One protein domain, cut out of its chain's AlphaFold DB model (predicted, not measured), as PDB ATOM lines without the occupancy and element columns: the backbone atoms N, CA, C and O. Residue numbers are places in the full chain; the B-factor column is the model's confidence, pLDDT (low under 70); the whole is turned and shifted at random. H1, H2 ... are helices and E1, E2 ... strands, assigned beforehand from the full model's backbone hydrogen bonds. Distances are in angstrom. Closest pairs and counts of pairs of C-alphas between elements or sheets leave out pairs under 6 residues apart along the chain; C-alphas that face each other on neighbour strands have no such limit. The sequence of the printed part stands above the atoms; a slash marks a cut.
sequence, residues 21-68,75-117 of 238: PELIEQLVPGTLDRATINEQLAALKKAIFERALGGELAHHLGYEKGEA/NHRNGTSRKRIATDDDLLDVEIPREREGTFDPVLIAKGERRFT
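AT A GLANCE: This is residues 21 to 68 and 75 to 117 of the 238 residues of the protein "Mutator family transposase" of Burkholderia ambifaria IOP40-10 (UniProt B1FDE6). One long helix, H2, packs along a two-stranded antiparallel hairpin, E1 and E2, with E2 as the strand nearer to it. A short helix, H1, lies near the first part of H2 and about perpendicular to it; residues 21 to 26 and 29 to 35 stick out there, and after E2 the stretch from 100 to 117 folds back towards the turn of the hairpin. The printed part has 91 residues with two named helices and two named strands, in the order H1, H2, E1, E2. The class is mixed, helices and strands. The whole is loose, with a radius of gyration of the C-alphas of 15.6 A, and elongated, spanning 48 by 29 by 19 A.

HOW THE PARTS SIT: The sheet has two strands, E1 of residues 77 to 86 and E2 of residues 91 to 99, which form a hairpin with a tight link of 4 residues. They are antiparallel, with 157 degrees between their N-to-C directions. N 81 and O 96, 2.8 A apart, and N 94 and O 83, 3.0 A apart, are within hydrogen-bond range. H2, residues 34 to 61, has 15 pairs of C-alphas within 8 A of E2; the closest are those of Lys 46 and Val 94, 6.0 A apart. H2 and E1 are near each other, with 6 pairs of C-alphas within 10 A. H1, residues 21 to 27, is close to H2 but not clearly touching: the closest C-alphas, of Leu 27 and Gln 40, are 7.5 A apart. Their lines are about perpendicular, at 76 degrees. H1 is apart from E1 and from E2. In H1 and H2 every O i to N i+4 pair is within hydrogen-bond range.

IN THESE COORDINATES: E1 runs 25.6 A from first to last C-alpha, and E2 runs 24.9 A, ending at C-alpha 99 at (233.978, 353.487, 286.884). H2 is the longest helix, 40.5 A from C-alpha 34 at (245.957, 373.889, 317.075) to C-alpha 61 at (229.839, 347.268, 291.097). H1 measures 9.9 A and begins at C-alpha 21 at (242.327, 354.870, 323.509).

THE WHOLE: The two C-alphas farthest apart, those of Thr 31 and Asn 75, are 48.0 A apart. Residues 69 to 74 are not printed, and C-alphas 68 and 75 are 12.6 A apart across this cut, which falls in the link from H2 to E1. The link from H1 to H2 is short, with 6 residues. Residues 100 to 117 hold no named element. Mean pLDDT of the printed part is 78.9; it is under 70 at residues 27 to 31, 88 to 90, 108 and 115 to 117.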
ATOM      1  N   PRO A  21     241.326 353.961 322.941       73.12
ATOM      2  CA  PRO A  21     242.327 354.870 323.509       73.12
ATOM      3  C   PRO A  21     243.689 354.822 322.804       73.12
ATOM      4  O   PRO A  21     244.326 355.857 322.632       73.12
ATOM      5  N   GLU A  22     244.101 353.645 322.325       73.94
ATOM      6  CA  GLU A  22     245.341 353.472 321.555       73.94
ATOM      7  C   GLU A  22     245.309 354.217 320.212       73.94
ATOM      8  O   GLU A  22     246.321 354.758 319.772       73.94
ATOM      9  N   LEU A  23     244.140 354.301 319.566       70.00
ATOM     10  CA  LEU A  23     243.975 355.052 318.321       70.00
ATOM     11  C   LEU A  23     244.081 356.561 318.577       70.00
ATOM     12  O   LEU A  23     244.642 357.288 317.761       70.00
ATOM     13  N   ILE A  24     243.577 357.035 319.722       71.12
ATOM     14  CA  ILE A  24     243.698 358.439 320.137       71.12
ATOM     15  C   ILE A  24     245.164 358.788 320.415       71.12
ATOM     16  O   ILE A  24     245.612 359.849 320.000       71.12
ATOM     17  N   GLU A  25     245.920 357.896 321.053       74.00
ATOM     18  CA  GLU A  25     247.347 358.096 321.329       74.00
ATOM     19  C   GLU A  25     248.199 358.086 320.046       74.00
ATOM     20  O   GLU A  25     249.129 358.880 319.910       74.00
ATOM     21  N   GLN A  26     247.839 357.260 319.058       71.69
ATOM     22  CA  GLN A  26     248.463 357.284 317.728       71.69
ATOM     23  C   GLN A  26     248.134 358.555 316.937       71.69
ATOM     24  O   GLN A  26     248.988 359.067 316.212       71.69
ATOM     25  N   LEU A  27     246.902 359.057 317.052       67.75
ATOM     26  CA  LEU A  27     246.484 360.296 316.398       67.75
ATOM     27  C   LEU A  27     247.082 361.522 317.099       67.75
ATOM     28  O   LEU A  27     247.481 362.464 316.424       67.75
ATOM     29  N   VAL A  28     247.219 361.501 318.425       69.62
ATOM     30  CA  VAL A  28     247.717 362.613 319.245       69.62
ATOM     31  C   VAL A  28     248.958 362.175 320.033       69.62
ATOM     32  O   VAL A  28     248.868 361.914 321.235       69.62
ATOM     33  N   PRO A  29     250.144 362.106 319.393       67.00
ATOM     34  CA  PRO A  29     251.390 361.779 320.077       67.00
ATOM     35  C   PRO A  29     251.882 362.994 320.886       67.00
ATOM     36  O   PRO A  29     252.826 363.685 320.509       67.00
ATOM     37  N   GLY A  30     251.215 363.280 322.007       68.25
ATOM     38  CA  GLY A  30     251.572 364.345 322.949       68.25
ATOM     39  C   GLY A  30     250.842 365.675 322.727       68.25
ATOM     40  O   GLY A  30     249.729 365.729 322.211       68.25
ATOM     41  N   THR A  31     251.441 366.779 323.183       61.03
ATOM     42  CA  THR A  31     250.846 368.115 323.040       61.03
ATOM     43  C   THR A  31     250.978 368.603 321.604       61.03
ATOM     44  O   THR A  31     252.045 369.060 321.195       61.03
ATOM     45  N   LEU A  32     249.885 368.520 320.855       73.00
ATOM     46  CA  LEU A  32     249.777 369.110 319.528       73.00
ATOM     47  C   LEU A  32     249.336 370.572 319.625       73.00
ATOM     48  O   LEU A  32     248.520 370.942 320.475       73.00
ATOM     49  N   ASP A  33     249.863 371.412 318.740       79.81
ATOM     50  CA  ASP A  33     249.332 372.753 318.544       79.81
ATOM     51  C   ASP A  33     248.017 372.707 317.742       79.81
ATOM     52  O   ASP A  33     247.658 371.708 317.114       79.81
ATOM     53  N   ARG A  34     247.256 373.810 317.770       73.19
ATOM     54  CA  ARG A  34     245.957 373.889 317.075       73.19
ATOM     55  C   ARG A  34     246.076 373.628 315.570       73.19
ATOM     56  O   ARG A  34     245.153 373.080 314.980       73.19
ATOM     57  N   ALA A  35     247.195 374.024 314.964       76.94
ATOM     58  CA  ALA A  35     247.434 373.837 313.539       76.94
ATOM     59  C   ALA A  35     247.579 372.350 313.183       76.94
ATOM     60  O   ALA A  35     246.891 371.876 312.281       76.94
ATOM     61  N   THR A  36     248.391 371.602 313.936       78.94
ATOM     62  CA  THR A  36     248.607 370.169 313.695       78.94
ATOM     63  C   THR A  36     247.341 369.357 313.964       78.94
ATOM     64  O   THR A  36     247.035 368.433 313.215       78.94
ATOM     65  N   ILE A  37     246.552 369.735 314.980       79.75
ATOM     66  CA  ILE A  37     245.243 369.112 315.243       79.75
ATOM     67  C   ILE A  37     244.323 369.260 314.026       79.75
ATOM     68  O   ILE A  37     243.736 368.277 313.574       79.75
ATOM     69  N   ASN A  38     244.216 370.468 313.471       78.06
ATOM     70  CA  ASN A  38     243.368 370.710 312.305       78.06
ATOM     71  C   ASN A  38     243.862 369.941 311.072       78.06
ATOM     72  O   ASN A  38     243.052 369.360 310.354       78.06
ATOM     73  N   GLU A  39     245.176 369.865 310.848       80.88
ATOM     74  CA  GLU A  39     245.751 369.099 309.737       80.88
ATOM     75  C   GLU A  39     245.445 367.596 309.846       80.88
ATOM     76  O   GLU A  39     245.009 366.970 308.877       80.88
ATOM     77  N   GLN A  40     245.599 367.016 311.038       81.31
ATOM     78  CA  GLN A  40     245.280 365.610 311.283       81.31
ATOM     79  C   GLN A  40     243.784 365.320 311.155       81.31
ATOM     80  O   GLN A  40     243.401 364.311 310.558       81.31
ATOM     81  N   LEU A  41     242.927 366.205 311.672       79.62
ATOM     82  CA  LEU A  41     241.480 366.092 311.510       79.62
ATOM     83  C   LEU A  41     241.082 366.179 310.035       79.62
ATOM     84  O   LEU A  41     240.272 365.371 309.584       79.62
ATOM     85  N   ALA A  42     241.675 367.090 309.264       80.06
ATOM     86  CA  ALA A  42     241.442 367.188 307.828       80.06
ATOM     87  C   ALA A  42     241.883 365.910 307.090       80.06
ATOM     88  O   ALA A  42     241.146 365.397 306.243       80.06
ATOM     89  N   ALA A  43     243.041 365.341 307.447       82.69
ATOM     90  CA  ALA A  43     243.523 364.076 306.892       82.69
ATOM     91  C   ALA A  43     242.597 362.895 307.237       82.69
ATOM     92  O   ALA A  43     242.282 362.081 306.363       82.69
ATOM     93  N   LEU A  44     242.105 362.827 308.478       82.12
ATOM     94  CA  LEU A  44     241.158 361.806 308.923       82.12
ATOM     95  C   LEU A  44     239.808 361.941 308.210       82.12
ATOM     96  O   LEU A  44     239.306 360.959 307.663       82.12
ATOM     97  N   LYS A  45     239.247 363.157 308.154       79.50
ATOM     98  CA  LYS A  45     238.016 363.457 307.408       79.50
ATOM     99  C   LYS A  45     238.165 362.998 305.957       79.50
ATOM    100  O   LYS A  45     237.327 362.241 305.470       79.50
ATOM    101  N   LYS A  46     239.259 363.377 305.285       84.50
ATOM    102  CA  LYS A  46     239.566 362.944 303.914       84.50
ATOM    103  C   LYS A  46     239.564 361.417 303.778       84.50
ATOM    104  O   LYS A  46     238.887 360.897 302.893       84.50
ATOM    105  N   ALA A  47     240.274 360.704 304.652       82.06
ATOM    106  CA  ALA A  47     240.359 359.245 304.604       82.06
ATOM    107  C   ALA A  47     238.989 358.569 304.792       82.06
ATOM    108  O   ALA A  47     238.675 357.598 304.099       82.06
ATOM    109  N   ILE A  48     238.149 359.103 305.686       80.25
ATOM    110  CA  ILE A  48     236.777 358.624 305.900       80.25
ATOM    111  C   ILE A  48     235.941 358.814 304.630       80.25
ATOM    112  O   ILE A  48     235.298 357.863 304.184       80.25
ATOM    113  N   PHE A  49     235.989 359.999 304.008       78.44
ATOM    114  CA  PHE A  49     235.261 360.277 302.766       78.44
ATOM    115  C   PHE A  49     235.682 359.344 301.628       78.44
ATOM    116  O   PHE A  49     234.832 358.737 300.980       78.44
ATOM    117  N   GLU A  50     236.985 359.190 301.394       84.81
ATOM    118  CA  GLU A  50     237.500 358.328 300.325       84.81
ATOM    119  C   GLU A  50     237.135 356.857 300.553       84.81
ATOM    120  O   GLU A  50     236.782 356.147 299.605       84.81
ATOM    121  N   ARG A  51     237.148 356.393 301.811       81.38
ATOM    122  CA  ARG A  51     236.755 355.023 302.151       81.38
ATOM    123  C   ARG A  51     235.254 354.794 301.986       81.38
ATOM    124  O   ARG A  51     234.876 353.775 301.412       81.38
ATOM    125  N   ALA A  52     234.418 355.730 302.430       73.88
ATOM    126  CA  ALA A  52     232.969 355.648 302.267       73.88
ATOM    127  C   ALA A  52     232.570 355.639 300.781       73.88
ATOM    128  O   ALA A  52     231.854 354.741 300.343       73.88
ATOM    129  N   LEU A  53     233.128 356.551 299.973       79.44
ATOM    130  CA  LEU A  53     232.918 356.575 298.519       79.44
ATOM    131  C   LEU A  53     233.433 355.301 297.831       79.44
ATOM    132  O   LEU A  53     232.837 354.816 296.868       79.44
ATOM    133  N   GLY A  54     234.552 354.749 298.309       79.00
ATOM    134  CA  GLY A  54     235.087 353.473 297.838       79.00
ATOM    135  C   GLY A  54     234.125 352.306 298.072       79.00
ATOM    136  O   GLY A  54     233.978 351.468 297.175       79.00
ATOM    137  N   GLY A  55     233.466 352.300 299.236       73.44
ATOM    138  CA  GLY A  55     232.423 351.347 299.615       73.44
ATOM    139  C   GLY A  55     231.144 351.505 298.794       73.44
ATOM    140  O   GLY A  55     230.623 350.511 298.298       73.44
ATOM    141  N   GLU A  56     230.685 352.736 298.539       73.12
ATOM    142  CA  GLU A  56     229.552 352.979 297.631       73.12
ATOM    143  C   GLU A  56     229.826 352.426 296.227       73.12
ATOM    144  O   GLU A  56     228.976 351.755 295.640       73.12
ATOM    145  N   LEU A  57     231.038 352.641 295.697       81.06
ATOM    146  CA  LEU A  57     231.414 352.087 294.397       81.06
ATOM    147  C   LEU A  57     231.519 350.555 294.429       81.06
ATOM    148  O   LEU A  57     231.197 349.904 293.438       81.06
ATOM    149  N   ALA A  58     231.979 349.970 295.540       83.75
ATOM    150  CA  ALA A  58     232.010 348.516 295.705       83.75
ATOM    151  C   ALA A  58     230.608 347.919 295.662       83.75
ATOM    152  O   ALA A  58     230.368 346.976 294.911       83.75
ATOM    153  N   HIS A  59     229.678 348.532 296.391       80.25
ATOM    154  CA  HIS A  59     228.276 348.150 296.390       80.25
ATOM    155  C   HIS A  59     227.649 348.291 294.994       80.25
ATOM    156  O   HIS A  59     226.981 347.374 294.527       80.25
ATOM    157  N   HIS A  60     227.915 349.398 294.292       81.69
ATOM    158  CA  HIS A  60     227.412 349.630 292.930       81.69
ATOM    159  C   HIS A  60     227.942 348.611 291.910       81.69
ATOM    160  O   HIS A  60     227.203 348.159 291.041       81.69
ATOM    161  N   LEU A  61     229.219 348.234 292.009       85.12
ATOM    162  CA  LEU A  61     229.839 347.268 291.097       85.12
ATOM    163  C   LEU A  61     229.596 345.802 291.492       85.12
ATOM    164  O   LEU A  61     229.751 344.919 290.647       85.12
ATOM    165  N   GLY A  62     229.244 345.544 292.752       83.06
ATOM    166  CA  GLY A  62     229.049 344.208 293.315       83.06
ATOM    167  C   GLY A  62     230.344 343.461 293.655       83.06
ATOM    168  O   GLY A  62     230.309 342.237 293.756       83.06
ATOM    169  N   TYR A  63     231.483 344.157 293.773       83.69
ATOM    170  CA  TYR A  63     232.773 343.560 294.153       83.69
ATOM    171  C   TYR A  63     233.773 344.588 294.717       83.69
ATOM    172  O   TYR A  63     233.762 345.781 294.366       83.69
ATOM    173  N   GLU A  64     234.693 344.123 295.566       84.88
ATOM    174  CA  GLU A  64     235.679 344.984 296.219       84.88
ATOM    175  C   GLU A  64     236.877 345.340 295.332       84.88
ATOM    176  O   GLU A  64     237.143 344.770 294.268       84.88
ATOM    177  N   LYS A  65     237.636 346.353 295.758       81.19
ATOM    178  CA  LYS A  65     238.874 346.730 295.068       81.19
ATOM    179  C   LYS A  65     239.900 345.596 295.191       81.19
ATOM    180  O   LYS A  65     240.401 345.330 296.275       81.19
ATOM    181  N   GLY A  66     240.276 345.013 294.054       79.94
ATOM    182  CA  GLY A  66     241.262 343.927 293.977       79.94
ATOM    183  C   GLY A  66     240.645 342.532 293.882       79.94
ATOM    184  O   GLY A  66     241.373 341.576 293.633       79.94
ATOM    185  N   GLU A  67     239.323 342.415 294.010       84.44
ATOM    186  CA  GLU A  67     238.616 341.153 293.807       84.44
ATOM    187  C   GLU A  67     238.331 340.875 292.329       84.44
ATOM    188  O   GLU A  67     238.300 341.776 291.480       84.44
ATOM    189  N   ALA A  68     238.118 339.592 292.026       79.81
ATOM    190  CA  ALA A  68     237.732 339.157 290.697       79.81
ATOM    191  C   ALA A  68     236.345 339.704 290.339       79.81
ATOM    192  O   ALA A  68     235.401 339.665 291.125       79.81
ATOM    193  N   ASN A  75     231.037 346.751 283.240       87.56
ATOM    194  CA  ASN A  75     231.561 347.896 283.966       87.56
ATOM    195  C   ASN A  75     232.719 347.526 284.913       87.56
ATOM    196  O   ASN A  75     232.813 346.397 285.384       87.56
ATOM    197  N   HIS A  76     233.650 348.446 285.157       87.06
ATOM    198  CA  HIS A  76     234.803 348.221 286.035       87.06
ATOM    199  C   HIS A  76     235.345 349.530 286.607       87.06
ATOM    200  O   HIS A  76     235.127 350.603 286.041       87.06
ATOM    201  N   ARG A  77     236.092 349.440 287.712       89.38
ATOM    202  CA  ARG A  77     236.779 350.587 288.327       89.38
ATOM    203  C   ARG A  77     237.791 351.200 287.352       89.38
ATOM    204  O   ARG A  77     238.580 350.482 286.748       89.38
ATOM    205  N   ASN A  78     237.790 352.525 287.234       91.31
ATOM    206  CA  ASN A  78     238.619 353.286 286.297       91.31
ATOM    207  C   ASN A  78     239.268 354.498 286.991       91.31
ATOM    208  O   ASN A  78     239.014 355.653 286.643       91.31
ATOM    209  N   GLY A  79     240.088 354.212 288.004       88.75
ATOM    210  CA  GLY A  79     240.849 355.218 288.746       88.75
ATOM    211  C   GLY A  79     239.995 356.131 289.630       88.75
ATOM    212  O   GLY A  79     238.883 355.782 290.036       88.75
ATOM    213  N   THR A  80     240.548 357.301 289.944       90.81
ATOM    214  CA  THR A  80     239.929 358.333 290.783       90.81
ATOM    215  C   THR A  80     239.922 359.682 290.061       90.81
ATOM    216  O   THR A  80     240.633 359.901 289.078       90.81
ATOM    217  N   SER A  81     239.074 360.605 290.506       89.50
ATOM    218  CA  SER A  81     239.083 362.003 290.080       89.50
ATOM    219  C   SER A  81     239.093 362.901 291.301       89.50
ATOM    220  O   SER A  81     238.314 362.709 292.232       89.50
ATOM    221  N   ARG A  82     239.972 363.901 291.279       90.12
ATOM    222  CA  ARG A  82     240.061 364.885 292.354       90.12
ATOM    223  C   ARG A  82     238.837 365.789 292.361       90.12
ATOM    224  O   ARG A  82     238.458 366.329 291.318       90.12
ATOM    225  N   LYS A  83     238.262 365.993 293.542       87.62
ATOM    226  CA  LYS A  83     237.207 366.975 293.784       87.62
ATOM    227  C   LYS A  83     237.497 367.713 295.081       87.62
ATOM    228  O   LYS A  83     237.725 367.090 296.112       87.62
ATOM    229  N   ARG A  84     237.446 369.042 295.013       85.56
ATOM    230  CA  ARG A  84     237.497 369.901 296.192       85.56
ATOM    231  C   ARG A  84     236.094 370.076 296.756       85.56
ATOM    232  O   ARG A  84     235.191 370.480 296.014       85.56
ATOM    233  N   ILE A  85     235.925 369.756 298.031       81.12
ATOM    234  CA  ILE A  85     234.652 369.792 298.747       81.12
ATOM    235  C   ILE A  85     234.801 370.709 299.951       81.12
ATOM    236  O   ILE A  85     235.738 370.560 300.726       81.12
ATOM    237  N   ALA A  86     233.874 371.647 300.110       75.50
ATOM    238  CA  ALA A  86     233.745 372.396 301.350       75.50
ATOM    239  C   ALA A  86     232.939 371.566 302.352       75.50
ATOM    240  O   ALA A  86     231.780 371.222 302.099       75.50
ATOM    241  N   THR A  87     233.585 371.221 303.459       70.38
ATOM    242  CA  THR A  87     232.938 370.698 304.664       70.38
ATOM    243  C   THR A  87     232.674 371.839 305.635       70.38
ATOM    244  O   THR A  87     233.008 372.980 305.332       70.38
ATOM    245  N   ASP A  88     232.062 371.536 306.778       63.44
ATOM    246  CA  ASP A  88     231.741 372.549 307.780       63.44
ATOM    247  C   ASP A  88     232.966 373.340 308.244       63.44
ATOM    248  O   ASP A  88     232.863 374.554 308.329       63.44
ATOM    249  N   ASP A  89     234.109 372.689 308.468       62.31
ATOM    250  CA  ASP A  89     235.292 373.365 309.024       62.31
ATOM    251  C   ASP A  89     236.443 373.528 308.017       62.31
ATOM    252  O   ASP A  89     237.347 374.318 308.258       62.31
ATOM    253  N   ASP A  90     236.440 372.772 306.906       67.56
ATOM    254  CA  ASP A  90     237.614 372.635 306.033       67.56
ATOM    255  C   ASP A  90     237.263 372.491 304.542       67.56
ATOM    256  O   ASP A  90     236.258 371.878 304.160       67.56
ATOM    257  N   LEU A  91     238.167 372.961 303.672       78.56
ATOM    258  CA  LEU A  91     238.206 372.576 302.259       78.56
ATOM    259  C   LEU A  91     239.005 371.275 302.104       78.56
ATOM    260  O   LEU A  91     240.224 371.263 302.257       78.56
ATOM    261  N   LEU A  92     238.328 370.189 301.741       82.38
ATOM    262  CA  LEU A  92     238.937 368.876 301.545       82.38
ATOM    263  C   LEU A  92     239.136 368.572 300.059       82.38
ATOM    264  O   LEU A  92     238.192 368.596 299.267       82.38
ATOM    265  N   ASP A  93     240.367 368.226 299.685       86.50
ATOM    266  CA  ASP A  93     240.682 367.638 298.383       86.50
ATOM    267  C   ASP A  93     240.569 366.110 298.475       86.50
ATOM    268  O   ASP A  93     241.481 365.438 298.968       86.50
ATOM    269  N   VAL A  94     239.446 365.567 297.996       87.00
ATOM    270  CA  VAL A  94     239.151 364.127 298.028       87.00
ATOM    271  C   VAL A  94     239.306 363.484 296.653       87.00
ATOM    272  O   VAL A  94     239.031 364.092 295.609       87.00
ATOM    273  N   GLU A  95     239.720 362.223 296.645       89.44
ATOM    274  CA  GLU A  95     239.750 361.383 295.455       89.44
ATOM    275  C   GLU A  95     238.462 360.569 295.311       89.44
ATOM    276  O   GLU A  95     238.230 359.580 296.002       89.44
ATOM    277  N   ILE A  96     237.613 360.965 294.361       88.19
ATOM    278  CA  ILE A  96     236.353 360.272 294.099       88.19
ATOM    279  C   ILE A  96     236.608 359.092 293.165       88.19
ATOM    280  O   ILE A  96     237.114 359.295 292.053       88.19
ATOM    281  N   PRO A  97     236.251 357.863 293.564       87.69
ATOM    282  CA  PRO A  97     236.464 356.688 292.746       87.69
ATOM    283  C   PRO A  97     235.519 356.691 291.542       87.69
ATOM    284  O   PRO A  97     234.377 357.150 291.604       87.69
ATOM    285  N   ARG A  98     236.021 356.203 290.408       88.56
ATOM    286  CA  ARG A  98     235.306 356.202 289.133       88.56
ATOM    287  C   ARG A  98     235.170 354.802 288.578       88.56
ATOM    288  O   ARG A  98     235.962 353.903 288.857       88.56
ATOM    289  N   GLU A  99     234.199 354.669 287.698       89.00
ATOM    290  CA  GLU A  99     233.978 353.487 286.884       89.00
ATOM    291  C   GLU A  99     234.070 353.813 285.394       89.00
ATOM    292  O   GLU A  99     234.134 354.982 284.992       89.00
ATOM    293  N   ARG A 100     234.101 352.770 284.567       88.31
ATOM    294  CA  ARG A 100     234.268 352.891 283.121       88.31
ATOM    295  C   ARG A 100     233.021 353.434 282.433       88.31
ATOM    296  O   ARG A 100     233.161 354.267 281.543       88.31
ATOM    297  N   GLU A 101     231.840 352.970 282.828       87.88
ATOM    298  CA  GLU A 101     230.586 353.287 282.127       87.88
ATOM    299  C   GLU A 101     229.938 354.601 282.595       87.88
ATOM    300  O   GLU A 101     229.106 355.166 281.893       87.88
ATOM    301  N   GLY A 102     230.360 355.145 283.742       83.31
ATOM    302  CA  GLY A 102     229.931 356.463 284.231       83.31
ATOM    303  C   GLY A 102     228.506 356.522 284.799       83.31
ATOM    304  O   GLY A 102     227.991 357.620 285.038       83.31
ATOM    305  N   THR A 103     227.892 355.368 285.044       85.69
ATOM    306  CA  THR A 103     226.564 355.169 285.644       85.69
ATOM    307  C   THR A 103     226.524 355.411 287.157       85.69
ATOM    308  O   THR A 103     225.497 355.853 287.658       85.69
ATOM    309  N   PHE A 104     227.636 355.215 287.868       81.75
ATOM    310  CA  PHE A 104     227.768 355.426 289.312       81.75
ATOM    311  C   PHE A 104     227.484 356.880 289.685       81.75
ATOM    312  O   PHE A 104     228.164 357.777 289.180       81.75
ATOM    313  N   ASP A 105     226.500 357.115 290.548       79.62
ATOM    314  CA  ASP A 105     226.162 358.424 291.112       79.62
ATOM    315  C   ASP A 105     226.253 358.325 292.644       79.62
ATOM    316  O   ASP A 105     225.385 357.693 293.246       79.62
ATOM    317  N   PRO A 106     227.330 358.844 293.267       76.62
ATOM    318  CA  PRO A 106     227.547 358.689 294.701       76.62
ATOM    319  C   PRO A 106     226.462 359.402 295.509       76.62
ATOM    320  O   PRO A 106     226.078 360.526 295.174       76.62
ATOM    321  N   VAL A 107     226.019 358.781 296.601       71.19
ATOM    322  CA  VAL A 107     224.988 359.345 297.485       71.19
ATOM    323  C   VAL A 107     225.620 360.331 298.458       71.19
ATOM    324  O   VAL A 107     225.107 361.437 298.619       71.19
ATOM    325  N   LEU A 108     226.769 359.977 299.047       66.06
ATOM    326  CA  LEU A 108     227.478 360.828 300.004       66.06
ATOM    327  C   LEU A 108     227.875 362.185 299.407       66.06
ATOM    328  O   LEU A 108     227.793 363.209 300.083       66.06
ATOM    329  N   ILE A 109     228.336 362.198 298.151       76.25
ATOM    330  CA  ILE A 109     228.751 363.408 297.425       76.25
ATOM    331  C   ILE A 109     228.314 363.280 295.957       76.25
ATOM    332  O   ILE A 109     229.048 362.731 295.126       76.25
ATOM    333  N   ALA A 110     227.166 363.861 295.602       78.38
ATOM    334  CA  ALA A 110     226.623 363.733 294.251       78.38
ATOM    335  C   ALA A 110     227.520 364.361 293.168       78.38
ATOM    336  O   ALA A 110     228.385 365.225 293.407       78.38
ATOM    337  N   LYS A 111     227.305 363.966 291.908       79.56
ATOM    338  CA  LYS A 111     227.997 364.575 290.760       79.56
ATOM    339  C   LYS A 111     227.758 366.090 290.717       79.56
ATOM    340  O   LYS A 111     226.633 366.572 290.724       79.56
ATOM    341  N   GLY A 112     228.850 366.857 290.666       74.44
ATOM    342  CA  GLY A 112     228.816 368.327 290.680       74.44
ATOM    343  C   GLY A 112     228.655 368.973 292.065       74.44
ATOM    344  O   GLY A 112     228.967 370.151 292.206       74.44
ATOM    345  N   GLU A 113     228.273 368.218 293.098       71.75
ATOM    346  CA  GLU A 113     228.058 368.732 294.459       71.75
ATOM    347  C   GLU A 113     229.384 368.977 295.190       71.75
ATOM    348  O   GLU A 113     230.101 368.040 295.521       71.75
ATOM    349  N   ARG A 114     229.773 370.237 295.394       73.44
ATOM    350  CA  ARG A 114     231.055 370.597 296.035       73.44
ATOM    351  C   ARG A 114     230.921 370.942 297.520       73.44
ATOM    352  O   ARG A 114     231.866 371.479 298.088       73.44
ATOM    353  N   ARG A 115     229.764 370.694 298.133       65.62
ATOM    354  CA  ARG A 115     229.454 371.082 299.514       65.62
ATOM    355  C   ARG A 115     228.686 369.970 300.210       65.62
ATOM    356  O   ARG A 115     227.912 369.289 299.551       65.62
ATOM    357  N   PHE A 116     228.923 369.793 301.504       64.12
ATOM    358  CA  PHE A 116     228.169 368.852 302.328       64.12
ATOM    359  C   PHE A 116     226.859 369.500 302.810       64.12
ATOM    360  O   PHE A 116     226.850 370.665 303.216       64.12
ATOM    361  N   THR A 117     225.745 368.769 302.726       58.69
ATOM    362  CA  THR A 117     224.409 369.248 303.117       58.69
ATOM    363  C   THR A 117     224.354 369.515 304.622       58.69
ATOM    364  O   THR A 117     224.656 368.628 305.417       58.69
TER     365      THR A 117